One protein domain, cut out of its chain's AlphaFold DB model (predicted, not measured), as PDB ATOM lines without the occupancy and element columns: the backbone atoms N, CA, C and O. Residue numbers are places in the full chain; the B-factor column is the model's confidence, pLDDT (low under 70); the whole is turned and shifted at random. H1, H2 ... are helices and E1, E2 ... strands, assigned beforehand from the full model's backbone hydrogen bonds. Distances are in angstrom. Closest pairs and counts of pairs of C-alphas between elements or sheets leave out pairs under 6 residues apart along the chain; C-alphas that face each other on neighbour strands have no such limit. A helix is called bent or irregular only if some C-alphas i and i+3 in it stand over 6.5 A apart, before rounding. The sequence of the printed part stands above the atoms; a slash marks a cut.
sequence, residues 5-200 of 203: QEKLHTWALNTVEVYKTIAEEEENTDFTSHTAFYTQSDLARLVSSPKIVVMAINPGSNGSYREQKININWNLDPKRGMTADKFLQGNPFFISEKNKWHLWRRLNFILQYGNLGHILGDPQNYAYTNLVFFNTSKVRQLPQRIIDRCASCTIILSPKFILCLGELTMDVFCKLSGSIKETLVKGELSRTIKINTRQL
ATOM      1  N   GLN A   5      44.866 -14.350 -14.656       91.44
ATOM      2  CA  GLN A   5      44.721 -13.024 -15.255       91.44
ATOM      3  C   GLN A   5      43.512 -12.938 -16.196       91.44
ATOM      4  O   GLN A   5      42.770 -11.965 -16.151       91.44
ATOM      5  N   GLU A   6      43.228 -13.979 -16.976       92.25
ATOM      6  CA  GLU A   6      42.030 -14.073 -17.817       92.25
ATOM      7  C   GLU A   6      40.749 -14.077 -16.981       92.25
ATOM      8  O   GLU A   6      39.755 -13.458 -17.367       92.25
ATOM      9  N   LYS A   7      40.749 -14.772 -15.835       91.94
ATOM     10  CA  LYS A   7      39.611 -14.758 -14.904       91.94
ATOM     11  C   LYS A   7      39.424 -13.372 -14.294       91.94
ATOM     12  O   LYS A   7      38.296 -12.885 -14.262       91.94
ATOM     13  N   LEU A   8      40.515 -12.735 -13.869       94.00
ATOM     14  CA  LEU A   8      40.502 -11.378 -13.329       94.00
ATOM     15  C   LEU A   8      39.992 -10.367 -14.364       94.00
ATOM     16  O   LEU A   8      39.121  -9.560 -14.057       94.00
ATOM     17  N   HIS A   9      40.467 -10.460 -15.603       95.25
ATOM     18  CA  HIS A   9      40.027  -9.598 -16.694       95.25
ATOM     19  C   HIS A   9      38.562  -9.852 -17.076       95.25
ATOM     20  O   HIS A   9      37.804  -8.906 -17.258       95.25
ATOM     21  N   THR A  10      38.120 -11.116 -17.126       94.75
ATOM     22  CA  THR A  10      36.700 -11.453 -17.364       94.75
ATOM     23  C   THR A  10      35.807 -10.860 -16.267       94.75
ATOM     24  O   THR A  10      34.774 -10.267 -16.564       94.75
ATOM     25  N   TRP A  11      36.214 -10.973 -14.999       94.62
ATOM     26  CA  TRP A  11      35.506 -10.343 -13.884       94.62
ATOM     27  C   TRP A  11      35.469  -8.812 -14.019       94.62
ATOM     28  O   TRP A  11      34.418  -8.208 -13.803       94.62
ATOM     29  N   ALA A  12      36.581  -8.189 -14.411       96.19
ATOM     30  CA  ALA A  12      36.658  -6.745 -14.610       96.19
ATOM     31  C   ALA A  12      35.751  -6.267 -15.752       96.19
ATOM     32  O   ALA A  12      35.080  -5.255 -15.589       96.19
ATOM     33  N   LEU A  13      35.677  -7.004 -16.865       96.69
ATOM     34  CA  LEU A  13      34.758  -6.710 -17.972       96.69
ATOM     35  C   LEU A  13      33.305  -6.667 -17.490       96.69
ATOM     36  O   LEU A  13      32.646  -5.640 -17.644       96.69
ATOM     37  N   ASN A  14      32.849  -7.734 -16.831       95.56
ATOM     38  CA  ASN A  14      31.477  -7.827 -16.324       95.56
ATOM     39  C   ASN A  14      31.188  -6.742 -15.274       95.56
ATOM     40  O   ASN A  14      30.113  -6.149 -15.252       95.56
ATOM     41  N   THR A  15      32.163  -6.463 -14.407       95.81
ATOM     42  CA  THR A  15      32.039  -5.431 -13.370       95.81
ATOM     43  C   THR A  15      31.904  -4.046 -13.990       95.81
ATOM     44  O   THR A  15      31.024  -3.282 -13.605       95.81
ATOM     45  N   VAL A  16      32.752  -3.712 -14.964       97.19
ATOM     46  CA  VAL A  16      32.704  -2.414 -15.646       97.19
ATOM     47  C   VAL A  16      31.376  -2.234 -16.365       97.19
ATOM     48  O   VAL A  16      30.807  -1.152 -16.276       97.19
ATOM     49  N   GLU A  17      30.854  -3.268 -17.025       97.12
ATOM     50  CA  GLU A  17      29.543  -3.208 -17.677       97.12
ATOM     51  C   GLU A  17      28.432  -2.850 -16.680       97.12
ATOM     52  O   GLU A  17      27.728  -1.862 -16.878       97.12
ATOM     53  N   VAL A  18      28.341  -3.568 -15.556       96.88
ATOM     54  CA  VAL A  18      27.335  -3.295 -14.513       96.88
ATOM     55  C   VAL A  18      27.462  -1.874 -13.962       96.88
ATOM     56  O   VAL A  18      26.466  -1.158 -13.851       96.88
ATOM     57  N   TYR A  19      28.678  -1.444 -13.617       96.75
ATOM     58  CA  TYR A  19      28.899  -0.131 -13.007       96.75
ATOM     59  C   TYR A  19      28.686   1.023 -13.987       96.75
ATOM     60  O   TYR A  19      28.168   2.059 -13.573       96.75
ATOM     61  N   LYS A  20      29.027   0.850 -15.271       96.94
ATOM     62  CA  LYS A  20      28.708   1.829 -16.318       96.94
ATOM     63  C   LYS A  20      27.205   2.005 -16.462       96.94
ATOM     64  O   LYS A  20      26.740   3.135 -16.390       96.94
ATOM     65  N   THR A  21      26.465   0.903 -16.578       97.12
ATOM     66  CA  THR A  21      25.004   0.933 -16.699       97.12
ATOM     67  C   THR A  21      24.365   1.653 -15.515       97.12
ATOM     68  O   THR A  21      23.553   2.551 -15.704       97.12
ATOM     69  N   ILE A  22      24.786   1.332 -14.285       96.81
ATOM     70  CA  ILE A  22      24.313   2.047 -13.092       96.81
ATOM     71  C   ILE A  22      24.674   3.539 -13.176       96.81
ATOM     72  O   ILE A  22      23.825   4.382 -12.931       96.81
ATOM     73  N   ALA A  23      25.918   3.887 -13.510       96.25
ATOM     74  CA  ALA A  23      26.353   5.282 -13.557       96.25
ATOM     75  C   ALA A  23      25.593   6.124 -14.597       96.25
ATOM     76  O   ALA A  23      25.355   7.306 -14.357       96.25
ATOM     77  N   GLU A  24      25.229   5.530 -15.733       95.19
ATOM     78  CA  GLU A  24      24.454   6.171 -16.799       95.19
ATOM     79  C   GLU A  24      22.983   6.353 -16.396       95.19
ATOM     80  O   GLU A  24      22.429   7.438 -16.557       95.19
ATOM     81  N   GLU A  25      22.363   5.338 -15.790       96.62
ATOM     82  CA  GLU A  25      20.994   5.438 -15.261       96.62
ATOM     83  C   GLU A  25      20.874   6.465 -14.121       96.62
ATOM     84  O   GLU A  25      19.837   7.107 -13.957       96.62
ATOM     85  N   GLU A  26      21.942   6.637 -13.341       96.00
ATOM     86  CA  GLU A  26      22.004   7.561 -12.209       96.00
ATOM     87  C   GLU A  26      22.513   8.961 -12.577       96.00
ATOM     88  O   GLU A  26      22.732   9.760 -11.675       96.00
ATOM     89  N   GLU A  27      22.714   9.299 -13.859       92.25
ATOM     90  CA  GLU A  27      23.343  10.575 -14.250       92.25
ATOM     91  C   GLU A  27      22.552  11.813 -13.786       92.25
ATOM     92  O   GLU A  27      23.146  12.862 -13.532       92.25
ATOM     93  N   ASN A  28      21.236  11.691 -13.586       92.94
ATOM     94  CA  ASN A  28      20.351  12.797 -13.202       92.94
ATOM     95  C   ASN A  28      19.630  12.561 -11.863       92.94
ATOM     96  O   ASN A  28      18.490  12.996 -11.690       92.94
ATOM     97  N   THR A  29      20.258  11.849 -10.927       93.75
ATOM     98  CA  THR A  29      19.680  11.548  -9.607       93.75
ATOM     99  C   THR A  29      20.532  12.136  -8.482       93.75
ATOM    100  O   THR A  29      21.649  12.604  -8.683       93.75
ATOM    101  N   ASP A  30      20.057  12.053  -7.239       90.94
ATOM    102  CA  ASP A  30      20.869  12.449  -6.078       90.94
ATOM    103  C   ASP A  30      22.146  11.599  -5.920       90.94
ATOM    104  O   ASP A  30      23.085  11.985  -5.219       90.94
ATOM    105  N   PHE A  31      22.209  10.439  -6.584       92.19
ATOM    106  CA  PHE A  31      23.375   9.563  -6.560       92.19
ATOM    107  C   PHE A  31      24.431   9.938  -7.611       92.19
ATOM    108  O   PHE A  31      25.551   9.434  -7.517       92.19
ATOM    109  N   THR A  32      24.159  10.863  -8.549       93.88
ATOM    110  CA  THR A  32      25.098  11.273  -9.616       93.88
ATOM    111  C   THR A  32      26.490  11.579  -9.076       93.88
ATOM    112  O   THR A  32      27.491  11.129  -9.635       93.88
ATOM    113  N   SER A  33      26.573  12.303  -7.955       92.25
ATOM    114  CA  SER A  33      27.836  12.721  -7.326       92.25
ATOM    115  C   SER A  33      28.647  11.578  -6.692       92.25
ATOM    116  O   SER A  33      29.702  11.822  -6.105       92.25
ATOM    117  N   HIS A  34      28.178  10.338  -6.811       92.56
ATOM    118  CA  HIS A  34      28.818   9.124  -6.308       92.56
ATOM    119  C   HIS A  34      29.053   8.073  -7.404       92.56
ATOM    120  O   HIS A  34      29.424   6.939  -7.109       92.56
ATOM    121  N   THR A  35      28.802   8.418  -8.668       94.44
ATOM    122  CA  THR A  35      28.838   7.455  -9.776       94.44
ATOM    123  C   THR A  35      30.240   7.184 -10.317       94.44
ATOM    124  O   THR A  35      30.399   6.241 -11.087       94.44
ATOM    125  N   ALA A  36      31.275   7.944  -9.935       94.56
ATOM    126  CA  ALA A  36      32.642   7.578 -10.304       94.56
ATOM    127  C   ALA A  36      33.046   6.278  -9.598       94.56
ATOM    128  O   ALA A  36      32.791   6.100  -8.405       94.56
ATOM    129  N   PHE A  37      33.702   5.364 -10.313       94.69
ATOM    130  CA  PHE A  37      34.004   4.039  -9.769       94.69
ATOM    131  C   PHE A  37      35.385   3.518 -10.156       94.69
ATOM    132  O   PHE A  37      35.917   3.844 -11.217       94.69
ATOM    133  N   TYR A  38      35.984   2.739  -9.251       93.81
ATOM    134  CA  TYR A  38      37.328   2.173  -9.381       93.81
ATOM    135  C   TYR A  38      37.632   1.167  -8.257       93.81
ATOM    136  O   TYR A  38      37.006   1.183  -7.194       93.81
ATOM    137  N   THR A  39      38.642   0.320  -8.448       91.94
ATOM    138  CA  THR A  39      39.336  -0.361  -7.336       91.94
ATOM    139  C   THR A  39      40.494   0.500  -6.822       91.94
ATOM    140  O   THR A  39      40.973   1.377  -7.532       91.94
ATOM    141  N   GLN A  40      40.932   0.317  -5.574       91.00
ATOM    142  CA  GLN A  40      41.955   1.188  -4.986       91.00
ATOM    143  C   GLN A  40      43.359   0.844  -5.488       91.00
ATOM    144  O   GLN A  40      44.027   1.708  -6.041       91.00
ATOM    145  N   SER A  41      43.817  -0.394  -5.289       93.12
ATOM    146  CA  SER A  41      45.126  -0.845  -5.763       93.12
ATOM    147  C   SER A  41      45.092  -1.282  -7.221       93.12
ATOM    148  O   SER A  41      44.062  -1.738  -7.705       93.12
ATOM    149  N   ASP A  42      46.253  -1.255  -7.864       94.38
ATOM    150  CA  ASP A  42      46.471  -1.835  -9.187       94.38
ATOM    151  C   ASP A  42      46.386  -3.372  -9.128       94.38
ATOM    152  O   ASP A  42      47.326  -4.060  -8.717       94.38
ATOM    153  N   LEU A  43      45.224  -3.903  -9.506       94.69
ATOM    154  CA  LEU A  43      44.948  -5.334  -9.582       94.69
ATOM    155  C   LEU A  43      45.543  -5.969 -10.841       94.69
ATOM    156  O   LEU A  43      45.757  -7.180 -10.842       94.69
ATOM    157  N   ALA A  44      45.852  -5.191 -11.887       93.50
ATOM    158  CA  ALA A  44      46.448  -5.715 -13.119       93.50
ATOM    159  C   ALA A  44      47.834  -6.331 -12.870       93.50
ATOM    160  O   ALA A  44      48.276  -7.213 -13.607       93.50
ATOM    161  N   ARG A  45      48.508  -5.907 -11.794       91.56
ATOM    162  CA  ARG A  45      49.800  -6.464 -11.380       91.56
ATOM    163  C   ARG A  45      49.700  -7.884 -10.841       91.56
ATOM    164  O   ARG A  45      50.711  -8.575 -10.878       91.56
ATOM    165  N   LEU A  46      48.542  -8.325 -10.352       93.06
ATOM    166  CA  LEU A  46      48.401  -9.645  -9.741       93.06
ATOM    167  C   LEU A  46      48.614 -10.761 -10.775       93.06
ATOM    168  O   LEU A  46      47.903 -10.847 -11.777       93.06
ATOM    169  N   VAL A  47      49.554 -11.665 -10.493       91.50
ATOM    170  CA  VAL A  47      49.787 -12.875 -11.313       91.50
ATOM    171  C   VAL A  47      49.143 -14.134 -10.723       91.50
ATOM    172  O   VAL A  47      48.984 -15.142 -11.409       91.50
ATOM    173  N   SER A  48      48.743 -14.078  -9.452       91.94
ATOM    174  CA  SER A  48      48.077 -15.160  -8.722       91.94
ATOM    175  C   SER A  48      47.185 -14.607  -7.609       91.94
ATOM    176  O   SER A  48      47.248 -13.419  -7.290       91.94
ATOM    177  N   SER A  49      46.403 -15.477  -6.962       90.94
ATOM    178  CA  SER A  49      45.620 -15.121  -5.774       90.94
ATOM    179  C   SER A  49      46.490 -14.451  -4.696       90.94
ATOM    180  O   SER A  49      47.485 -15.046  -4.268       90.94
ATOM    181  N   PRO A  50      46.127 -13.245  -4.218       92.31
ATOM    182  CA  PRO A  50      46.892 -12.548  -3.197       92.31
ATOM    183  C   PRO A  50      46.747 -13.248  -1.842       92.31
ATOM    184  O   PRO A  50      45.782 -13.969  -1.571       92.31
ATOM    185  N   LYS A  51      47.685 -12.998  -0.927       89.50
ATOM    186  CA  LYS A  51      47.596 -13.518   0.445       89.50
ATOM    187  C   LYS A  51      46.427 -12.883   1.198       89.50
ATOM    188  O   LYS A  51      45.744 -13.584   1.944       89.50
ATOM    189  N   ILE A  52      46.194 -11.587   0.997       86.88
ATOM    190  CA  ILE A  52      45.116 -10.838   1.648       86.88
ATOM    191  C   ILE A  52      44.319 -10.011   0.638       86.88
ATOM    192  O   ILE A  52      44.885  -9.356  -0.234       86.88
ATOM    193  N   VAL A  53      43.000  -9.999   0.789       89.38
ATOM    194  CA  VAL A  53      42.147  -8.960   0.205       89.38
ATOM    195  C   VAL A  53      41.678  -8.067   1.338       89.38
ATOM    196  O   VAL A  53      41.082  -8.535   2.307       89.38
ATOM    197  N   VAL A  54      41.957  -6.780   1.221       87.56
ATOM    198  CA  VAL A  54      41.479  -5.759   2.140       87.56
ATOM    199  C   VAL A  54      40.352  -5.015   1.444       87.56
ATOM    200  O   VAL A  54      40.572  -4.396   0.404       87.56
ATOM    201  N   MET A  55      39.150  -5.096   2.008       85.12
ATOM    202  CA  MET A  55      37.959  -4.434   1.487       85.12
ATOM    203  C   MET A  55      37.579  -3.274   2.394       85.12
ATOM    204  O   MET A  55      37.403  -3.447   3.599       85.12
ATOM    205  N   ALA A  56      37.412  -2.099   1.807       75.88
ATOM    206  CA  ALA A  56      36.865  -0.933   2.483       75.88
ATOM    207  C   ALA A  56      35.632  -0.417   1.737       75.88
ATOM    208  O   ALA A  56      35.412  -0.732   0.568       75.88
ATOM    209  N   ILE A  57      34.842   0.417   2.404       70.12
ATOM    210  CA  ILE A  57      33.969   1.351   1.697       70.12
ATOM    211  C   ILE A  57      34.807   2.594   1.433       70.12
ATOM    212  O   ILE A  57      35.476   3.098   2.335       70.12
ATOM    213  N   ASN A  58      34.852   2.987   0.163       68.31
ATOM    214  CA  ASN A  58      35.789   3.956  -0.379       68.31
ATOM    215  C   ASN A  58      35.722   5.292   0.389       68.31
ATOM    216  O   ASN A  58      34.738   6.005   0.243       68.31
ATOM    217  N   PRO A  59      36.740   5.712   1.161       56.28
ATOM    218  CA  PRO A  59      36.736   7.024   1.813       56.28
ATOM    219  C   PRO A  59      37.074   8.150   0.812       56.28
ATOM    220  O   PRO A  59      37.868   9.038   1.114       56.28
ATOM    221  N   GLY A  60      36.538   8.068  -0.405       60.41
ATOM    222  CA  GLY A  60      36.801   8.993  -1.497       60.41
ATOM    223  C   GLY A  60      36.018  10.296  -1.368       60.41
ATOM    224  O   GLY A  60      35.054  10.406  -0.607       60.41
ATOM    225  N   SER A  61      36.444  11.288  -2.144       65.44
ATOM    226  CA  SER A  61      35.657  12.483  -2.425       65.44
ATOM    227  C   SER A  61      34.513  12.141  -3.381       65.44
ATOM    228  O   SER A  61      34.651  11.248  -4.223       65.44
ATOM    229  N   ASN A  62      33.414  12.891  -3.283       78.44
ATOM    230  CA  ASN A  62      32.368  12.911  -4.305       78.44
ATOM    231  C   ASN A  62      32.980  13.100  -5.709       78.44
ATOM    232  O   ASN A  62      34.092  13.612  -5.862       78.44
ATOM    233  N   GLY A  63      32.249  12.673  -6.726       88.94
ATOM    234  CA  GLY A  63      32.626  12.759  -8.128       88.94
ATOM    235  C   GLY A  63      31.717  11.877  -8.970       88.94
ATOM    236  O   GLY A  63      31.460  10.722  -8.627       88.94
ATOM    237  N   SER A  64      31.224  12.430 -10.063       94.44
ATOM    238  CA  SER A  64      30.396  11.724 -11.029       94.44
ATOM    239  C   SER A  64      31.238  10.955 -12.045       94.44
ATOM    240  O   SER A  64      32.388  11.298 -12.330       94.44
ATOM    241  N   TYR A  65      30.646   9.934 -12.663       96.00
ATOM    242  CA  TYR A  65      31.273   9.213 -13.767       96.00
ATOM    243  C   TYR A  65      31.557  10.135 -14.959       96.00
ATOM    244  O   TYR A  65      32.584  10.006 -15.628       96.00
ATOM    245  N   ARG A  66      30.692  11.128 -15.196       95.00
ATOM    246  CA  ARG A  66      30.908  12.158 -16.217       95.00
ATOM    247  C   ARG A  66      32.188  12.955 -15.961       95.00
ATOM    248  O   ARG A  66      32.987  13.107 -16.883       95.00
ATOM    249  N   GLU A  67      32.407  13.414 -14.731       94.75
ATOM    250  CA  GLU A  67      33.644  14.106 -14.342       94.75
ATOM    251  C   GLU A  67      34.856  13.174 -14.419       94.75
ATOM    252  O   GLU A  67      35.919  13.578 -14.891       94.75
ATOM    253  N   GLN A  68      34.697  11.907 -14.021       95.31
ATOM    254  CA  GLN A  68      35.758  10.901 -14.119       95.31
ATOM    255  C   GLN A  68      36.238  10.720 -15.569       95.31
ATOM    256  O   GLN A  68      37.444  10.656 -15.799       95.31
ATOM    257  N   LYS A  69      35.321  10.694 -16.550       95.50
ATOM    258  CA  LYS A  69      35.644  10.534 -17.984       95.50
ATOM    259  C   LYS A  69      36.488  11.670 -18.566       95.50
ATOM    260  O   LYS A  69      37.247  11.423 -19.496       95.50
ATOM    261  N   ILE A  70      36.348  12.892 -18.053       94.94
ATOM    262  CA  ILE A  70      37.070  14.073 -18.565       94.94
ATOM    263  C   ILE A  70      38.299  14.440 -17.724       94.94
ATOM    264  O   ILE A  70      39.067  15.324 -18.097       94.94
ATOM    265  N   ASN A  71      38.497  13.783 -16.582       94.19
ATOM    266  CA  ASN A  71      39.611  14.059 -15.689       94.19
ATOM    267  C   ASN A  71      40.899  13.395 -16.202       94.19
ATOM    268  O   ASN A  71      41.011  12.170 -16.273       94.19
ATOM    269  N   ILE A  72      41.906  14.226 -16.491       94.44
ATOM    270  CA  ILE A  72      43.188  13.805 -17.070       94.44
ATOM    271  C   ILE A  72      43.938  12.764 -16.228       94.44
ATOM    272  O   ILE A  72      44.614  11.906 -16.788       94.44
ATOM    273  N   ASN A  73      43.774  12.773 -14.900       93.12
ATOM    274  CA  ASN A  73      44.457  11.825 -14.016       93.12
ATOM    275  C   ASN A  73      43.957  10.388 -14.202       93.12
ATOM    276  O   ASN A  73      44.712   9.443 -13.990       93.12
ATOM    277  N   TRP A  74      42.695  10.216 -14.609       93.56
ATOM    278  CA  TRP A  74      42.132   8.898 -14.906       93.56
ATOM    279  C   TRP A  74      42.546   8.386 -16.286       93.56
ATOM    280  O   TRP A  74      42.547   7.175 -16.516       93.56
ATOM    281  N   ASN A  75      42.931   9.294 -17.191       94.06
ATOM    282  CA  ASN A  75      43.384   8.974 -18.542       94.06
ATOM    283  C   ASN A  75      42.424   7.994 -19.248       94.06
ATOM    284  O   ASN A  75      42.827   6.916 -19.705       94.06
ATOM    285  N   LEU A  76      41.131   8.336 -19.233       95.62
ATOM    286  CA  LEU A  76      40.065   7.603 -19.909       95.62
ATOM    287  C   LEU A  76      39.820   8.211 -21.289       95.62
ATOM    288  O   LEU A  76      39.925   9.422 -21.472       95.62
ATOM    289  N   ASP A  77      39.440   7.373 -22.249       93.38
ATOM    290  CA  ASP A  77      38.854   7.857 -23.496       93.38
ATOM    291  C   ASP A  77      37.445   8.400 -23.180       93.38
ATOM    292  O   ASP A  77      36.617   7.640 -22.672       93.38
ATOM    293  N   PRO A  78      37.122   9.676 -23.465       89.50
ATOM    294  CA  PRO A  78      35.829  10.251 -23.085       89.50
ATOM    295  C   PRO A  78      34.612   9.583 -23.744       89.50
ATOM    296  O   PRO A  78      33.511   9.646 -23.193       89.50
ATOM    297  N   LYS A  79      34.790   8.946 -24.911       90.00
ATOM    298  CA  LYS A  79      33.727   8.237 -25.639       90.00
ATOM    299  C   LYS A  79      33.532   6.820 -25.107       90.00
ATOM    300  O   LYS A  79      32.400   6.359 -25.012       90.00
ATOM    301  N   ARG A  80      34.616   6.118 -24.764       92.50
ATOM    302  CA  ARG A  80      34.558   4.731 -24.259       92.50
ATOM    303  C   ARG A  80      34.328   4.659 -22.748       92.50
ATOM    304  O   ARG A  80      33.676   3.729 -22.268       92.50
ATOM    305  N   GLY A  81      34.840   5.640 -22.014       95.69
ATOM    306  CA  GLY A  81      34.858   5.689 -20.559       95.69
ATOM    307  C   GLY A  81      35.773   4.628 -19.943       95.69
ATOM    308  O   GLY A  81      36.809   4.263 -20.497       95.69
ATOM    309  N   MET A  82      35.382   4.148 -18.765       97.62
ATOM    310  CA  MET A  82      36.064   3.067 -18.050       97.62
ATOM    311  C   MET A  82      36.071   1.770 -18.873       97.62
ATOM    312  O   MET A  82      35.029   1.333 -19.358       97.62
ATOM    313  N   THR A  83      37.240   1.142 -18.985       97.81
ATOM    314  CA  THR A  83      37.435  -0.198 -19.561       97.81
ATOM    315  C   THR A  83      37.900  -1.171 -18.479       97.81
ATOM    316  O   THR A  83      38.308  -0.737 -17.403       97.81
ATOM    317  N   ALA A  84      37.881  -2.480 -18.752       97.00
ATOM    318  CA  ALA A  84      38.400  -3.484 -17.820       97.00
ATOM    319  C   ALA A  84      39.870  -3.232 -17.441       97.00
ATOM    320  O   ALA A  84      40.195  -3.223 -16.257       97.00
ATOM    321  N   ASP A  85      40.734  -2.938 -18.419       96.69
ATOM    322  CA  ASP A  85      42.149  -2.627 -18.169       96.69
ATOM    323  C   ASP A  85      42.326  -1.397 -17.276       96.69
ATOM    324  O   ASP A  85      43.090  -1.423 -16.312       96.69
ATOM    325  N   LYS A  86      41.588  -0.316 -17.565       96.50
ATOM    326  CA  LYS A  86      41.638   0.916 -16.765       96.50
ATOM    327  C   LYS A  86      41.086   0.708 -15.366       96.50
ATOM    328  O   LYS A  86      41.653   1.209 -14.402       96.50
ATOM    329  N   PHE A  87      40.020  -0.071 -15.251       96.56
ATOM    330  CA  PHE A  87      39.454  -0.429 -13.966       96.56
ATOM    331  C   PHE A  87      40.458  -1.228 -13.134       96.56
ATOM    332  O   PHE A  87      40.663  -0.889 -11.974       96.56
ATOM    333  N   LEU A  88      41.148  -2.212 -13.719       96.12
ATOM    334  CA  LEU A  88      42.163  -3.010 -13.027       96.12
ATOM    335  C   LEU A  88      43.400  -2.206 -12.603       96.12
ATOM    336  O   LEU A  88      43.988  -2.548 -11.581       96.12
ATOM    337  N   GLN A  89      43.772  -1.139 -13.319       95.62
ATOM    338  CA  GLN A  89      44.843  -0.217 -12.894       95.62
ATOM    339  C   GLN A  89      44.509   0.516 -11.583       95.62
ATOM    340  O   GLN A  89      45.410   0.944 -10.861       95.62
ATOM    341  N   GLY A  90      43.221   0.615 -11.244       93.88
ATOM    342  CA  GLY A  90      42.746   1.158  -9.980       93.88
ATOM    343  C   GLY A  90      42.870   2.677  -9.867       93.88
ATOM    344  O   GLY A  90      42.813   3.409 -10.854       93.88
ATOM    345  N   ASN A  91      42.976   3.170  -8.634       93.06
ATOM    346  CA  ASN A  91      43.042   4.597  -8.348       93.06
ATOM    347  C   ASN A  91      44.419   5.159  -8.765       93.06
ATOM    348  O   ASN A  91      45.431   4.730  -8.199       93.06
ATOM    349  N   PRO A  92      44.489   6.160  -9.669       92.56
ATOM    350  CA  PRO A  92      45.760   6.705 -10.158       92.56
ATOM    351  C   PRO A  92      46.627   7.325  -9.050       92.56
ATOM    352  O   PRO A  92      47.850   7.385  -9.175       92.56
ATOM    353  N   PHE A  93      46.024   7.734  -7.932       91.00
ATOM    354  CA  PHE A  93      46.729   8.304  -6.784       91.00
ATOM    355  C   PHE A  93      47.186   7.254  -5.768       91.00
ATOM    356  O   PHE A  93      47.872   7.587  -4.802       91.00
ATOM    357  N   PHE A  94      46.832   5.976  -5.940       90.69
ATOM    358  CA  PHE A  94      47.122   4.956  -4.935       90.69
ATOM    359  C   PHE A  94      48.621   4.841  -4.654       90.69
ATOM    360  O   PHE A  94      49.045   4.928  -3.505       90.69
ATOM    361  N   ILE A  95      49.454   4.690  -5.684       87.56
ATOM    362  CA  ILE A  95      50.897   4.491  -5.486       87.56
ATOM    363  C   ILE A  95      51.572   5.738  -4.902       87.56
ATOM    364  O   ILE A  95      52.377   5.610  -3.976       87.56
ATOM    365  N   SER A  96      51.229   6.923  -5.403       89.75
ATOM    366  CA  SER A  96      51.852   8.190  -5.005       89.75
ATOM    367  C   SER A  96      51.349   8.720  -3.659       89.75
ATOM    368  O   SER A  96      52.091   9.418  -2.963       89.75
ATOM    369  N   GLU A  97      50.121   8.381  -3.249       90.81
ATOM    370  CA  GLU A  97      49.478   9.006  -2.090       90.81
ATOM    371  C   GLU A  97      49.054   8.061  -0.971       90.81
ATOM    372  O   GLU A  97      48.859   8.547   0.144       90.81
ATOM    373  N   LYS A  98      48.968   6.737  -1.174       89.31
ATOM    374  CA  LYS A  98      48.459   5.823  -0.126       89.31
ATOM    375  C   LYS A  98      49.159   5.986   1.219       89.31
ATOM    376  O   LYS A  98      48.521   5.913   2.261       89.31
ATOM    377  N   ASN A  99      50.459   6.279   1.226       89.69
ATOM    378  CA  ASN A  99      51.223   6.470   2.462       89.69
ATOM    379  C   ASN A  99      50.830   7.745   3.236       89.69
ATOM    380  O   ASN A  99      51.116   7.833   4.428       89.69
ATOM    381  N   LYS A 100      50.152   8.706   2.599       89.62
ATOM    382  CA  LYS A 100      49.559   9.888   3.242       89.62
ATOM    383  C   LYS A 100      48.185   9.578   3.844       89.62
ATOM    384  O   LYS A 100      47.765  10.244   4.787       89.62
ATOM    385  N   TRP A 101      47.488   8.556   3.348       86.75
ATOM    386  CA  TRP A 101      46.137   8.225   3.792       86.75
ATOM    387  C   TRP A 101      46.144   7.622   5.201       86.75
ATOM    388  O   TRP A 101      46.776   6.595   5.466       86.75
ATOM    389  N   HIS A 102      45.384   8.228   6.119       85.25
ATOM    390  CA  HIS A 102      45.297   7.775   7.512       85.25
ATOM    391  C   HIS A 102      44.885   6.302   7.642       85.25
ATOM    392  O   HIS A 102      45.426   5.587   8.485       85.25
ATOM    393  N   LEU A 103      43.952   5.841   6.801       82.94
ATOM    394  CA  LEU A 103      43.472   4.460   6.824       82.94
ATOM    395  C   LEU A 103      44.577   3.466   6.444       82.94
ATOM    396  O   LEU A 103      44.789   2.487   7.157       82.94
ATOM    397  N   TRP A 104      45.324   3.755   5.376       87.88
ATOM    398  CA  TRP A 104      46.438   2.921   4.925       87.88
ATOM    399  C   TRP A 104      47.554   2.847   5.973       87.88
ATOM    400  O   TRP A 104      48.036   1.762   6.298       87.88
ATOM    401  N   ARG A 105      47.923   3.987   6.574       88.56
ATOM    402  CA  ARG A 105      48.929   4.033   7.650       88.56
ATOM    403  C   ARG A 105      48.525   3.183   8.856       88.56
ATOM    404  O   ARG A 105      49.351   2.438   9.375       88.56
ATOM    405  N   ARG A 106      47.260   3.270   9.286       86.62
ATOM    406  CA  ARG A 106      46.726   2.466  10.400       86.62
ATOM    407  C   ARG A 106      46.708   0.976  10.077       86.62
ATOM    408  O   ARG A 106      47.137   0.182  10.906       86.62
ATOM    409  N   LEU A 107      46.259   0.608   8.877       86.81
ATOM    410  CA  LEU A 107      46.286  -0.777   8.408       86.81
ATOM    411  C   LEU A 107      47.711  -1.342   8.452       86.81
ATOM    412  O   LEU A 107      47.925  -2.423   8.996       86.81
ATOM    413  N   ASN A 108      48.680  -0.593   7.925       88.25
ATOM    414  CA  ASN A 108      50.077  -1.009   7.926       88.25
ATOM    415  C   ASN A 108      50.610  -1.210   9.352       88.25
ATOM    416  O   ASN A 108      51.224  -2.234   9.629       88.25
ATOM    417  N   PHE A 109      50.312  -0.289  10.273       86.69
ATOM    418  CA  PHE A 109      50.708  -0.409  11.678       86.69
ATOM    419  C   PHE A 109      50.113  -1.656  12.357       86.69
ATOM    420  O   PHE A 109      50.833  -2.406  13.010       86.69
ATOM    421  N   ILE A 110      48.817  -1.924  12.158       84.69
ATOM    422  CA  ILE A 110      48.144  -3.107  12.723       84.69
ATOM    423  C   ILE A 110      48.777  -4.398  12.191       84.69
ATOM    424  O   ILE A 110      49.052  -5.321  12.958       84.69
ATOM    425  N   LEU A 111      49.037  -4.470  10.882       85.31
ATOM    426  CA  LEU A 111      49.678  -5.643  10.292       85.31
ATOM    427  C   LEU A 111      51.124  -5.798  10.769       85.31
ATOM    428  O   LEU A 111      51.543  -6.922  11.022       85.31
ATOM    429  N   GLN A 112      51.875  -4.710  10.943       86.19
ATOM    430  CA  GLN A 112      53.218  -4.755  11.530       86.19
ATOM    431  C   GLN A 112      53.194  -5.307  12.959       86.19
ATOM    432  O   GLN A 112      53.957  -6.224  13.252       86.19
ATOM    433  N   TYR A 113      52.276  -4.831  13.804       85.44
ATOM    434  CA  TYR A 113      52.110  -5.327  15.173       85.44
ATOM    435  C   TYR A 113      51.808  -6.835  15.216       85.44
ATOM    436  O   TYR A 113      52.313  -7.557  16.068       85.44
ATOM    437  N   GLY A 114      51.030  -7.333  14.251       80.38
ATOM    438  CA  GLY A 114      50.730  -8.760  14.098       80.38
ATOM    439  C   GLY A 114      51.800  -9.589  13.373       80.38
ATOM    440  O   GLY A 114      51.498 -10.716  12.987       80.38
ATOM    441  N   ASN A 115      53.002  -9.055  13.122       81.88
ATOM    442  CA  ASN A 115      54.066  -9.690  12.324       81.88
ATOM    443  C   ASN A 115      53.653 -10.054  10.872       81.88
ATOM    444  O   ASN A 115      54.172 -10.980  10.246       81.88
ATOM    445  N   LEU A 116      52.702  -9.307  10.308       82.94
ATOM    446  CA  LEU A 116      52.176  -9.441   8.942       82.94
ATOM    447  C   LEU A 116      52.531  -8.245   8.042       82.94
ATOM    448  O   LEU A 116      52.092  -8.195   6.895       82.94
ATOM    449  N   GLY A 117      53.327  -7.283   8.520       82.50
ATOM    450  CA  GLY A 117      53.662  -6.059   7.775       82.50
ATOM    451  C   GLY A 117      54.313  -6.316   6.409       82.50
ATOM    452  O   GLY A 117      54.058  -5.587   5.455       82.50
ATOM    453  N   HIS A 118      55.074  -7.409   6.281       85.88
ATOM    454  CA  HIS A 118      55.707  -7.819   5.023       85.88
ATOM    455  C   HIS A 118      54.696  -8.090   3.891       85.88
ATOM    456  O   HIS A 118      55.051  -7.983   2.720       85.88
ATOM    457  N   ILE A 119      53.431  -8.404   4.211       86.88
ATOM    458  CA  ILE A 119      52.378  -8.648   3.213       86.88
ATOM    459  C   ILE A 119      52.105  -7.390   2.380       86.88
ATOM    460  O   ILE A 119      51.891  -7.507   1.180       86.88
ATOM    461  N   LEU A 120      52.147  -6.194   2.977       88.06
ATOM    462  CA  LEU A 120      51.904  -4.940   2.249       88.06
ATOM    463  C   LEU A 120      53.149  -4.385   1.541       88.06
ATOM    464  O   LEU A 120      53.041  -3.401   0.804       88.06
ATOM    465  N   GLY A 121      54.319  -4.992   1.763       86.31
ATOM    466  CA  GLY A 121      55.578  -4.595   1.126       86.31
ATOM    467  C   GLY A 121      55.673  -4.989  -0.349       86.31
ATOM    468  O   GLY A 121      56.445  -4.392  -1.089       86.31
ATOM    469  N   ASP A 122      54.858  -5.950  -0.788       90.62
ATOM    470  CA  ASP A 122      54.853  -6.470  -2.153       90.62
ATOM    471  C   ASP A 122      53.427  -6.412  -2.737       90.62
ATOM    472  O   ASP A 122      52.524  -7.066  -2.204       90.62
ATOM    473  N   PRO A 123      53.202  -5.649  -3.826       89.06
ATOM    474  CA  PRO A 123      51.909  -5.542  -4.505       89.06
ATOM    475  C   PRO A 123      51.298  -6.870  -4.975       89.06
ATOM    476  O   PRO A 123      50.093  -6.918  -5.188       89.06
ATOM    477  N   GLN A 124      52.074  -7.950  -5.113       91.88
ATOM    478  CA  GLN A 124      51.538  -9.281  -5.438       91.88
ATOM    479  C   GLN A 124      50.813  -9.939  -4.256       91.88
ATOM    480  O   GLN A 124      49.987 -10.835  -4.426       91.88
ATOM    481  N   ASN A 125      51.138  -9.530  -3.029       92.62
ATOM    482  CA  ASN A 125      50.663 -10.202  -1.824       92.62
ATOM    483  C   ASN A 125      49.312  -9.679  -1.330       92.62
ATOM    484  O   ASN A 125      48.689 -10.340  -0.490       92.62
ATOM    485  N   TYR A 126      48.844  -8.532  -1.824       91.94
ATOM    486  CA  TYR A 126      47.599  -7.930  -1.373       91.94
ATOM    487  C   TYR A 126      46.780  -7.348  -2.522       91.94
ATOM    488  O   TYR A 126      47.317  -6.844  -3.499       91.94
ATOM    489  N   ALA A 127      45.465  -7.349  -2.342       92.75
ATOM    490  CA  ALA A 127      44.560  -6.476  -3.075       92.75
ATOM    491  C   ALA A 127      43.913  -5.521  -2.072       92.75
ATOM    492  O   ALA A 127      43.273  -5.970  -1.120       92.75
ATOM    493  N   TYR A 128      44.089  -4.215  -2.261       91.12
ATOM    494  CA  TYR A 128      43.361  -3.197  -1.507       91.12
ATOM    495  C   TYR A 128      42.244  -2.700  -2.413       91.12
ATOM    496  O   TYR A 128      42.499  -2.111  -3.457       91.12
ATOM    497  N   THR A 129      41.001  -3.011  -2.074       89.25
ATOM    498  CA  THR A 129      39.869  -2.822  -2.979       89.25
ATOM    499  C   THR A 129      38.648  -2.306  -2.233       89.25
ATOM    500  O   THR A 129      38.632  -2.220  -1.003       89.25
ATOM    501  N   ASN A 130      37.620  -1.943  -2.991       86.12
ATOM    502  CA  ASN A 130      36.346  -1.527  -2.433       86.12
ATOM    503  C   ASN A 130      35.353  -2.696  -2.458       86.12
ATOM    504  O   ASN A 130      35.422  -3.546  -3.344       86.12
ATOM    505  N   LEU A 131      34.431  -2.735  -1.496       81.75
ATOM    506  CA  LEU A 131      33.308  -3.677  -1.545       81.75
ATOM    507  C   LEU A 131      32.293  -3.280  -2.626       81.75
ATOM    508  O   LEU A 131      31.814  -4.119  -3.379       81.75
ATOM    509  N   VAL A 132      32.009  -1.980  -2.702       88.06
ATOM    510  CA  VAL A 132      31.284  -1.332  -3.797       88.06
ATOM    511  C   VAL A 132      32.228  -0.298  -4.396       88.06
ATOM    512  O   VAL A 132      32.811   0.493  -3.656       88.06
ATOM    513  N   PHE A 133      32.424  -0.318  -5.714       91.69
ATOM    514  CA  PHE A 133      33.476   0.463  -6.380       91.69
ATOM    515  C   PHE A 133      33.151   1.946  -6.556       91.69
ATOM    516  O   PHE A 133      34.061   2.714  -6.858       91.69
ATOM    517  N   PHE A 134      31.898   2.348  -6.332       92.06
ATOM    518  CA  PHE A 134      31.479   3.748  -6.326       92.06
ATOM    519  C   PHE A 134      32.217   4.559  -5.253       92.06
ATOM    520  O   PHE A 134      32.544   4.064  -4.170       92.06
ATOM    521  N   ASN A 135      32.494   5.825  -5.543       87.94
ATOM    522  CA  ASN A 135      33.229   6.741  -4.669       87.94
ATOM    523  C   ASN A 135      32.345   7.358  -3.570       87.94
ATOM    524  O   ASN A 135      32.290   8.571  -3.378       87.94
ATOM    525  N   THR A 136      31.667   6.511  -2.800       81.81
ATOM    526  CA  THR A 136      30.858   6.943  -1.656       81.81
ATOM    527  C   THR A 136      31.686   7.037  -0.384       81.81
ATOM    528  O   THR A 136      32.048   6.008   0.182       81.81
ATOM    529  N   SER A 137      31.876   8.252   0.136       73.81
ATOM    530  CA  SER A 137      32.630   8.501   1.376       73.81
ATOM    531  C   SER A 137      32.084   7.765   2.613       73.81
ATOM    532  O   SER A 137      32.810   7.540   3.586       73.81
ATOM    533  N   LYS A 138      30.788   7.421   2.618       75.62
ATOM    534  CA  LYS A 138      30.087   6.766   3.730       75.62
ATOM    535  C   LYS A 138      29.111   5.720   3.211       75.62
ATOM    536  O   LYS A 138      28.383   5.968   2.260       75.62
ATOM    537  N   VAL A 139      28.981   4.615   3.945       73.62
ATOM    538  CA  VAL A 139      28.044   3.517   3.625       73.62
ATOM    539  C   VAL A 139      26.610   4.004   3.446       73.62
ATOM    540  O   VAL A 139      25.930   3.591   2.524       73.62
ATOM    541  N   ARG A 140      26.159   4.927   4.303       77.25
ATOM    542  CA  ARG A 140      24.799   5.485   4.249       77.25
ATOM    543  C   ARG A 140      24.480   6.245   2.956       77.25
ATOM    544  O   ARG A 140      23.325   6.567   2.730       77.25
ATOM    545  N   GLN A 141      25.499   6.587   2.164       82.00
ATOM    546  CA  GLN A 141      25.326   7.206   0.852       82.00
ATOM    547  C   GLN A 141      25.085   6.168  -0.243       82.00
ATOM    548  O   GLN A 141      24.770   6.574  -1.348       82.00
ATOM    549  N   LEU A 142      25.233   4.868   0.036       84.50
ATOM    550  CA  LEU A 142      24.913   3.779  -0.884       84.50
ATOM    551  C   LEU A 142      23.457   3.343  -0.675       84.50
ATOM    552  O   LEU A 142      23.152   2.708   0.338       84.50
ATOM    553  N   PRO A 143      22.548   3.635  -1.620       88.25
ATOM    554  CA  PRO A 143      21.193   3.111  -1.569       88.25
ATOM    555  C   PRO A 143      21.203   1.580  -1.653       88.25
ATOM    556  O   PRO A 143      21.984   1.001  -2.411       88.25
ATOM    557  N   GLN A 144      20.280   0.912  -0.954       86.81
ATOM    558  CA  GLN A 144      20.198  -0.556  -0.965       86.81
ATOM    559  C   GLN A 144      20.050  -1.120  -2.390       86.81
ATOM    560  O   GLN A 144      20.724  -2.085  -2.735       86.81
ATOM    561  N   ARG A 145      19.272  -0.446  -3.250       90.56
ATOM    562  CA  ARG A 145      19.115  -0.792  -4.674       90.56
ATOM    563  C   ARG A 145      20.433  -0.798  -5.463       90.56
ATOM    564  O   ARG A 145      20.570  -1.569  -6.404       90.56
ATOM    565  N   ILE A 146      21.401   0.045  -5.091       90.38
ATOM    566  CA  ILE A 146      22.729   0.075  -5.721       90.38
ATOM    567  C   ILE A 146      23.566  -1.093  -5.203       90.38
ATOM    568  O   ILE A 146      24.186  -1.800  -5.993       90.38
ATOM    569  N   ILE A 147      23.537  -1.336  -3.888       86.19
ATOM    570  CA  ILE A 147      24.241  -2.459  -3.253       86.19
ATOM    571  C   ILE A 147      23.796  -3.790  -3.866       86.19
ATOM    572  O   ILE A 147      24.641  -4.604  -4.232       86.19
ATOM    573  N   ASP A 148      22.487  -3.992  -4.024       86.88
ATOM    574  CA  ASP A 148      21.927  -5.240  -4.550       86.88
ATOM    575  C   ASP A 148      22.334  -5.476  -6.014       86.88
ATOM    576  O   ASP A 148      22.661  -6.598  -6.390       86.88
ATOM    577  N   ARG A 149      22.415  -4.420  -6.837       90.12
ATOM    578  CA  ARG A 149      22.911  -4.522  -8.223       90.12
ATOM    579  C   ARG A 149      24.415  -4.767  -8.307       90.12
ATOM    580  O   ARG A 149      24.877  -5.433  -9.225       90.12
ATOM    581  N   CYS A 150      25.177  -4.259  -7.342       88.31
ATOM    582  CA  CYS A 150      26.623  -4.469  -7.263       88.31
ATOM    583  C   CYS A 150      27.003  -5.838  -6.676       88.31
ATOM    584  O   CYS A 150      28.175  -6.210  -6.727       88.31
ATOM    585  N   ALA A 151      26.040  -6.586  -6.126       80.62
ATOM    586  CA  ALA A 151      26.248  -7.846  -5.417       80.62
ATOM    587  C   ALA A 151      27.146  -8.835  -6.171       80.62
ATOM    588  O   ALA A 151      28.151  -9.319  -5.639       80.62
ATOM    589  N   SER A 152      26.804  -9.071  -7.438       79.00
ATOM    590  CA  SER A 152      27.479 -10.006  -8.343       79.00
ATOM    591  C   SER A 152      28.893  -9.574  -8.737       79.00
ATOM    592  O   SER A 152      29.662 -10.385  -9.249       79.00
ATOM    593  N   CYS A 153      29.258  -8.314  -8.487       85.44
ATOM    594  CA  CYS A 153      30.561  -7.754  -8.834       85.44
ATOM    595  C   CYS A 153      31.598  -7.914  -7.717       85.44
ATOM    596  O   CYS A 153      32.756  -7.534  -7.903       85.44
ATOM    597  N   THR A 154      31.218  -8.463  -6.558       77.25
ATOM    598  CA  THR A 154      32.149  -8.689  -5.444       77.25
ATOM    599  C   THR A 154      33.316  -9.553  -5.917       77.25
ATOM    600  O   THR A 154      33.133 -10.686  -6.357       77.25
ATOM    601  N   ILE A 155      34.535  -9.017  -5.835       71.88
ATOM    602  CA  ILE A 155      35.716  -9.735  -6.305       71.88
ATOM    603  C   ILE A 155      36.051 -10.897  -5.367       71.88
ATOM    604  O   ILE A 155      36.259 -10.710  -4.167       71.88
ATOM    605  N   ILE A 156      36.162 -12.105  -5.921       68.06
ATOM    606  CA  ILE A 156      36.605 -13.290  -5.179       68.06
ATOM    607  C   ILE A 156      37.925 -13.764  -5.782       68.06
ATOM    608  O   ILE A 156      37.973 -14.608  -6.669       68.06
ATOM    609  N   LEU A 157      39.027 -13.207  -5.274       78.31
ATOM    610  CA  LEU A 157      40.392 -13.589  -5.659       78.31
ATOM    611  C   LEU A 157      40.893 -14.865  -4.958       78.31
ATOM    612  O   LEU A 157      42.081 -15.174  -5.031       78.31
ATOM    613  N   SER A 158      40.019 -15.572  -4.235       81.44
ATOM    614  CA  SER A 158      40.355 -16.715  -3.371       81.44
ATOM    615  C   SER A 158      41.578 -16.470  -2.462       81.44
ATOM    616  O   SER A 158      42.512 -17.275  -2.462       81.44
ATOM    617  N   PRO A 159      41.628 -15.361  -1.697       84.44
ATOM    618  CA  PRO A 159      42.773 -15.081  -0.839       84.44
ATOM    619  C   PRO A 159      42.834 -16.022   0.369       84.44
ATOM    620  O   PRO A 159      41.858 -16.685   0.723       84.44
ATOM    621  N   LYS A 160      43.966 -16.021   1.078       80.50
ATOM    622  CA  LYS A 160      44.061 -16.695   2.388       80.50
ATOM    623  C   LYS A 160      43.272 -15.953   3.469       80.50
ATOM    624  O   LYS A 160      42.758 -16.579   4.392       80.50
ATOM    625  N   PHE A 161      43.190 -14.628   3.358       78.38
ATOM    626  CA  PHE A 161      42.498 -13.772   4.316       78.38
ATOM    627  C   PHE A 161      41.678 -12.701   3.603       78.38
ATOM    628  O   PHE A 161      42.148 -12.088   2.642       78.38
ATOM    629  N   ILE A 162      40.484 -12.435   4.127       81.88
ATOM    630  CA  ILE A 162      39.706 -11.240   3.798       81.88
ATOM    631  C   ILE A 162      39.654 -10.371   5.050       81.88
ATOM    632  O   ILE A 162      39.377 -10.862   6.148       81.88
ATOM    633  N   LEU A 163      39.974  -9.094   4.881       81.38
ATOM    634  CA  LEU A 163      39.926  -8.080   5.922       81.38
ATOM    635  C   LEU A 163      38.926  -7.003   5.513       81.38
ATOM    636  O   LEU A 163      39.211  -6.198   4.627       81.38
ATOM    637  N   CYS A 164      37.770  -6.974   6.169       81.75
ATOM    638  CA  CYS A 164      36.764  -5.938   5.962       81.75
ATOM    639  C   CYS A 164      37.006  -4.783   6.940       81.75
ATOM    640  O   CYS A 164      37.007  -4.967   8.159       81.75
ATOM    641  N   LEU A 165      37.215  -3.583   6.405       78.06
ATOM    642  CA  LEU A 165      37.393  -2.368   7.190       78.06
ATOM    643  C   LEU A 165      36.017  -1.753   7.477       78.06
ATOM    644  O   LEU A 165      35.404  -1.127   6.610       78.06
ATOM    645  N   GLY A 166      35.546  -1.945   8.712       73.94
ATOM    646  CA  GLY A 166      34.252  -1.466   9.208       73.94
ATOM    647  C   GLY A 166      33.176  -2.552   9.268       73.94
ATOM    648  O   GLY A 166      33.075  -3.397   8.383       73.94
ATOM    649  N   GLU A 167      32.352  -2.501  10.317       69.38
ATOM    650  CA  GLU A 167      31.276  -3.467  10.577       69.38
ATOM    651  C   GLU A 167      30.260  -3.514   9.431       69.38
ATOM    652  O   GLU A 167      30.017  -4.569   8.868       69.38
ATOM    653  N   LEU A 168      29.778  -2.365   8.956       70.31
ATOM    654  CA  LEU A 168      28.847  -2.333   7.823       70.31
ATOM    655  C   LEU A 168      29.438  -2.927   6.530       70.31
ATOM    656  O   LEU A 168      28.722  -3.571   5.769       70.31
ATOM    657  N   THR A 169      30.740  -2.750   6.283       73.69
ATOM    658  CA  THR A 169      31.436  -3.389   5.153       73.69
ATOM    659  C   THR A 169      31.402  -4.910   5.299       73.69
ATOM    660  O   THR A 169      31.142  -5.617   4.333       73.69
ATOM    661  N   MET A 170      31.642  -5.418   6.509       77.50
ATOM    662  CA  MET A 170      31.561  -6.845   6.818       77.50
ATOM    663  C   MET A 170      30.139  -7.382   6.608       77.50
ATOM    664  O   MET A 170      29.959  -8.435   6.004       77.50
ATOM    665  N   ASP A 171      29.127  -6.650   7.063       75.38
ATOM    666  CA  ASP A 171      27.717  -7.028   6.957       75.38
ATOM    667  C   ASP A 171      27.267  -7.133   5.506       75.38
ATOM    668  O   ASP A 171      26.688  -8.147   5.105       75.38
ATOM    669  N   VAL A 172      27.594  -6.118   4.704       74.12
ATOM    670  CA  VAL A 172      27.333  -6.139   3.267       74.12
ATOM    671  C   VAL A 172      28.123  -7.279   2.623       74.12
ATOM    672  O   VAL A 172      27.534  -8.067   1.896       74.12
ATOM    673  N   PHE A 173      29.409  -7.458   2.939       78.12
ATOM    674  CA  PHE A 173      30.204  -8.551   2.375       78.12
ATOM    675  C   PHE A 173      29.595  -9.927   2.672       78.12
ATOM    676  O   PHE A 173      29.461 -10.746   1.766       78.12
ATOM    677  N   CYS A 174      29.177 -10.186   3.910       77.69
ATOM    678  CA  CYS A 174      28.513 -11.429   4.296       77.69
ATOM    679  C   CYS A 174      27.186 -11.631   3.563       77.69
ATOM    680  O   CYS A 174      26.944 -12.724   3.051       77.69
ATOM    681  N   LYS A 175      26.365 -10.579   3.446       74.12
ATOM    682  CA  LYS A 175      25.113 -10.625   2.676       74.12
ATOM    683  C   LYS A 175      25.378 -10.972   1.208       74.12
ATOM    684  O   LYS A 175      24.660 -11.791   0.647       74.12
ATOM    685  N   LEU A 176      26.400 -10.366   0.602       71.25
ATOM    686  CA  LEU A 176      26.723 -10.539  -0.815       71.25
ATOM    687  C   LEU A 176      27.397 -11.881  -1.123       71.25
ATOM    688  O   LEU A 176      27.143 -12.470  -2.166       71.25
ATOM    689  N   SER A 177      28.259 -12.365  -0.230       70.00
ATOM    690  CA  SER A 177      29.054 -13.580  -0.459       70.00
ATOM    691  C   SER A 177      28.424 -14.857   0.106       70.00
ATOM    692  O   SER A 177      28.948 -15.942  -0.136       70.00
ATOM    693  N   GLY A 178      27.365 -14.749   0.916       65.69
ATOM    694  CA  GLY A 178      26.837 -15.871   1.702       65.69
ATOM    695  C   GLY A 178      27.772 -16.331   2.831       65.69
ATOM    696  O   GLY A 178      27.524 -17.361   3.455       65.69
ATOM    697  N   SER A 179      28.848 -15.584   3.102       66.31
ATOM    698  CA  SER A 179      29.830 -15.898   4.143       66.31
ATOM    699  C   SER A 179      29.259 -15.684   5.544       66.31
ATOM    700  O   SER A 179      28.635 -14.658   5.820       66.31
ATOM    701  N   ILE A 180      29.555 -16.597   6.469       60.19
ATOM    702  CA  ILE A 180      29.236 -16.430   7.894       60.19
ATOM    703  C   ILE A 180      30.321 -15.561   8.545       60.19
ATOM    704  O   ILE A 180      31.513 -15.755   8.301       60.19
ATOM    705  N   LYS A 181      29.918 -14.578   9.361       61.50
ATOM    706  CA  LYS A 181      30.851 -13.718  10.101       61.50
ATOM    707  C   LYS A 181      31.621 -14.551  11.130       61.50
ATOM    708  O   LYS A 181      31.033 -15.017  12.101       61.50
ATOM    709  N   GLU A 182      32.936 -14.657  10.976       52.31
ATOM    710  CA  GLU A 182      33.826 -15.133  12.037       52.31
ATOM    711  C   GLU A 182      34.623 -13.957  12.602       52.31
ATOM    712  O   GLU A 182      35.514 -13.414  11.952       52.31
ATOM    713  N   THR A 183      34.303 -13.543  13.829       46.81
ATOM    714  CA  THR A 183      35.073 -12.519  14.544       46.81
ATOM    715  C   THR A 183      36.347 -13.145  15.106       46.81
ATOM    716  O   THR A 183      36.313 -13.777  16.157       46.81
ATOM    717  N   LEU A 184      37.482 -12.966  14.422       39.69
ATOM    718  CA  LEU A 184      38.756 -13.576  14.836       39.69
ATOM    719  C   LEU A 184      39.445 -12.907  16.042       39.69
ATOM    720  O   LEU A 184      40.283 -13.546  16.669       39.69
ATOM    721  N   VAL A 185      39.114 -11.657  16.387       36.75
ATOM    722  CA  VAL A 185      39.614 -10.980  17.600       36.75
ATOM    723  C   VAL A 185      38.499 -10.105  18.181       36.75
ATOM    724  O   VAL A 185      38.072  -9.148  17.540       36.75
ATOM    725  N   LYS A 186      38.033 -10.409  19.400       33.06
ATOM    726  CA  LYS A 186      37.252  -9.463  20.216       33.06
ATOM    727  C   LYS A 186      38.240  -8.578  20.974       33.06
ATOM    728  O   LYS A 186      38.849  -9.023  21.937       33.06
ATOM    729  N   GLY A 187      38.409  -7.341  20.524       32.38
ATOM    730  CA  GLY A 187      39.087  -6.290  21.277       32.38
ATOM    731  C   GLY A 187      38.195  -5.056  21.338       32.38
ATOM    732  O   GLY A 187      37.362  -4.865  20.454       32.38
ATOM    733  N   GLU A 188      38.384  -4.203  22.346       33.09
ATOM    734  CA  GLU A 188      37.630  -2.944  22.529       33.09
ATOM    735  C   GLU A 188      37.726  -1.977  21.329       33.09
ATOM    736  O   GLU A 188      36.962  -1.023  21.207       33.09
ATOM    737  N   LEU A 189      38.624  -2.259  20.382       36.53
ATOM    738  CA  LEU A 189      38.686  -1.627  19.071       36.53
ATOM    739  C   LEU A 189      37.853  -2.432  18.061       36.53
ATOM    740  O   LEU A 189      38.379  -3.220  17.275       36.53
ATOM    741  N   SER A 190      36.547  -2.185  18.062       33.03
ATOM    742  CA  SER A 190      35.473  -2.759  17.228       33.03
ATOM    743  C   SER A 190      35.607  -2.583  15.696       33.03
ATOM    744  O   SER A 190      34.613  -2.420  14.993       33.03
ATOM    745  N   ARG A 191      36.819  -2.571  15.119       37.94
ATOM    746  CA  ARG A 191      37.039  -2.179  13.708       37.94
ATOM    747  C   ARG A 191      37.943  -3.077  12.867       37.94
ATOM    748  O   ARG A 191      38.198  -2.721  11.719       37.94
ATOM    749  N   THR A 192      38.395  -4.227  13.369       36.19
ATOM    750  CA  THR A 192      39.230  -5.132  12.557       36.19
ATOM    751  C   THR A 192      38.819  -6.587  12.753       36.19
ATOM    752  O   THR A 192      39.156  -7.199  13.762       36.19
ATOM    753  N   ILE A 193      38.101  -7.146  11.775       47.00
ATOM    754  CA  ILE A 193      37.728  -8.565  11.731       47.00
ATOM    755  C   ILE A 193      38.523  -9.228  10.604       47.00
ATOM    756  O   ILE A 193      38.470  -8.804   9.451       47.00
ATOM    757  N   LYS A 194      39.281 -10.266  10.949       40.19
ATOM    758  CA  LYS A 194      39.942 -11.165   9.999       40.19
ATOM    759  C   LYS A 194      38.948 -12.301   9.708       40.19
ATOM    760  O   LYS A 194      38.318 -12.770  10.646       40.19
ATOM    761  N   ILE A 195      38.810 -12.748   8.460       44.97
ATOM    762  CA  ILE A 195      38.017 -13.940   8.096       44.97
ATOM    763  C   ILE A 195      38.968 -15.027   7.595       44.97
ATOM    764  O   ILE A 195      39.831 -14.752   6.753       44.97
ATOM    765  N   ASN A 196      38.823 -16.256   8.098       39.25
ATOM    766  CA  ASN A 196      39.555 -17.416   7.594       39.25
ATOM    767  C   ASN A 196      38.799 -18.040   6.414       39.25
ATOM    768  O   ASN A 196      37.714 -18.593   6.578       39.25
ATOM    769  N   THR A 197      39.381 -17.989   5.215       41.66
ATOM    770  CA  THR A 197      38.709 -18.460   3.995       41.66
ATOM    771  C   THR A 197      38.552 -19.979   3.919       41.66
ATOM    772  O   THR A 197      37.767 -20.460   3.106       41.66
ATOM    773  N   ARG A 198      39.211 -20.755   4.795       36.81
ATOM    774  CA  ARG A 198      39.040 -22.219   4.866       36.81
ATOM    775  C   ARG A 198      37.649 -22.663   5.335       36.81
ATOM    776  O   ARG A 198      37.307 -23.819   5.120       36.81
ATOM    777  N   GLN A 199      36.870 -21.781   5.966       33.25
ATOM    778  CA  GLN A 199      35.525 -22.100   6.474       33.25
ATOM    779  C   GLN A 199      34.386 -21.567   5.591       33.25
ATOM    780  O   GLN A 199      33.214 -21.833   5.857       33.25
ATOM    781  N   LEU A 200      34.702 -20.848   4.511       37.03
ATOM    782  CA  LEU A 200      33.689 -20.330   3.599       37.03
ATOM    783  C   LEU A 200      33.167 -21.460   2.705       37.03
ATOM    784  O   LEU A 200      33.790 -21.825   1.710       37.03
TER     785      LEU A 200
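This is residues 5 to 200 of the 203 residues of an uncharacterized protein of Bacteroides ovatus (UniProt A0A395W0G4). A small four-strand twisted sheet lies in the body of a compact model, with H8 over one face and H5 and H6 grazing the sheet. Beyond its E2 edge, away from the sheet, runs the long helix H1, with H3 and H7 packed on it and H2 near one end. The printed part has 196 residues with eight named helices and four named strands, in the order H1 E1 H2 H3 H4 H5 H6 E2 H7 E3 H8 E4. The mixed sheet has the order E2 E1 E3 E4, and the class is mixed, helices and strands. The radius of gyration of the C-alphas is 16.2 A, and the spans are 46 by 32 by 32 A.

Begin with the sheet: E2 is residues 126 to 130, E1 52 to 56, E3 161 to 165 and E4 192 to 196. Find C-alpha 52 at (45.116, -10.838, 1.648); from there E1 runs 12.9 A. H8 is residues 167 to 177, 15.1 A; H5 is 102 to 113, 16.6 A; H6 is 117 to 121. Find C-alpha 5 at (44.721, -13.024, -15.255); from there H1 runs 30.1 A to C-alpha 25 at (20.994, 5.438, -15.261). H2 is residues 65 to 70, H3 84 to 89, H4 94 to 100 and H7 144 to 153. H4 and H7 are irregular: C-alphas 96 and 99 are 7.7 A apart, 149 and 152 7.1 A.

E2 and E1 are parallel, with N 54 and O 127 at 2.8 A; E1 and E3 are parallel, with N 55 and O 163 at 2.8 A. E3 and E4 are antiparallel at 156 degrees, with N 195 and O 162 at 3.0 A. E1, H2 to H6 and E2 form a strand-helix-strand unit, helices between parallel neighbours; E2, H7 and E3 form a split one, E1 between its strands, with a right-handed crossover. H8 is on one face of the sheet, two layers, at a height over the sheet of 9.2 A. H5 and H6 only graze the sheet, and touch at C-alphas 111 and 117, their closest, 4.7 A. H4 and H5 only just touch, only at the corner, with 3 pairs of C-alphas within 8 A, the closest Lys 98 and Trp 104. H1 touches H3 with residues 9 to 16 alone, closest C-alphas Leu 13 and Ala 84, 4.9 A, about perpendicular at 78 degrees. H1 touches H7 at a shallow tilt of 22 degrees, opposite ways, closest C-alphas Thr 15 and Cys 153, 5.3 A. H2 is close to H1 but not clearly touching, closest C-alphas Ala 23 and Tyr 65, 6.3 A. Every O i to N i+4 pair is within hydrogen-bond range in H1, H3, H5 and H8; the counts are 1 of 2 in H2, 4 of 6 in H7, 1 of 3 in H4 and 0 of 1 in H6, with O i to N i+3 counts of 1 of 4 in H4 and 2 of 2 in H6.

The C-alphas of Lys 79 and Glu 188, the two farthest apart, are 49.6 A apart. The printed part has no cut. The links H1 to E1, H2 to H3, E2 to H7 and H8 to E4 are long. Mean pLDDT of the printed part is 82.5; under 70 are residues 58 to 61, 156, 167 and 178 to 200.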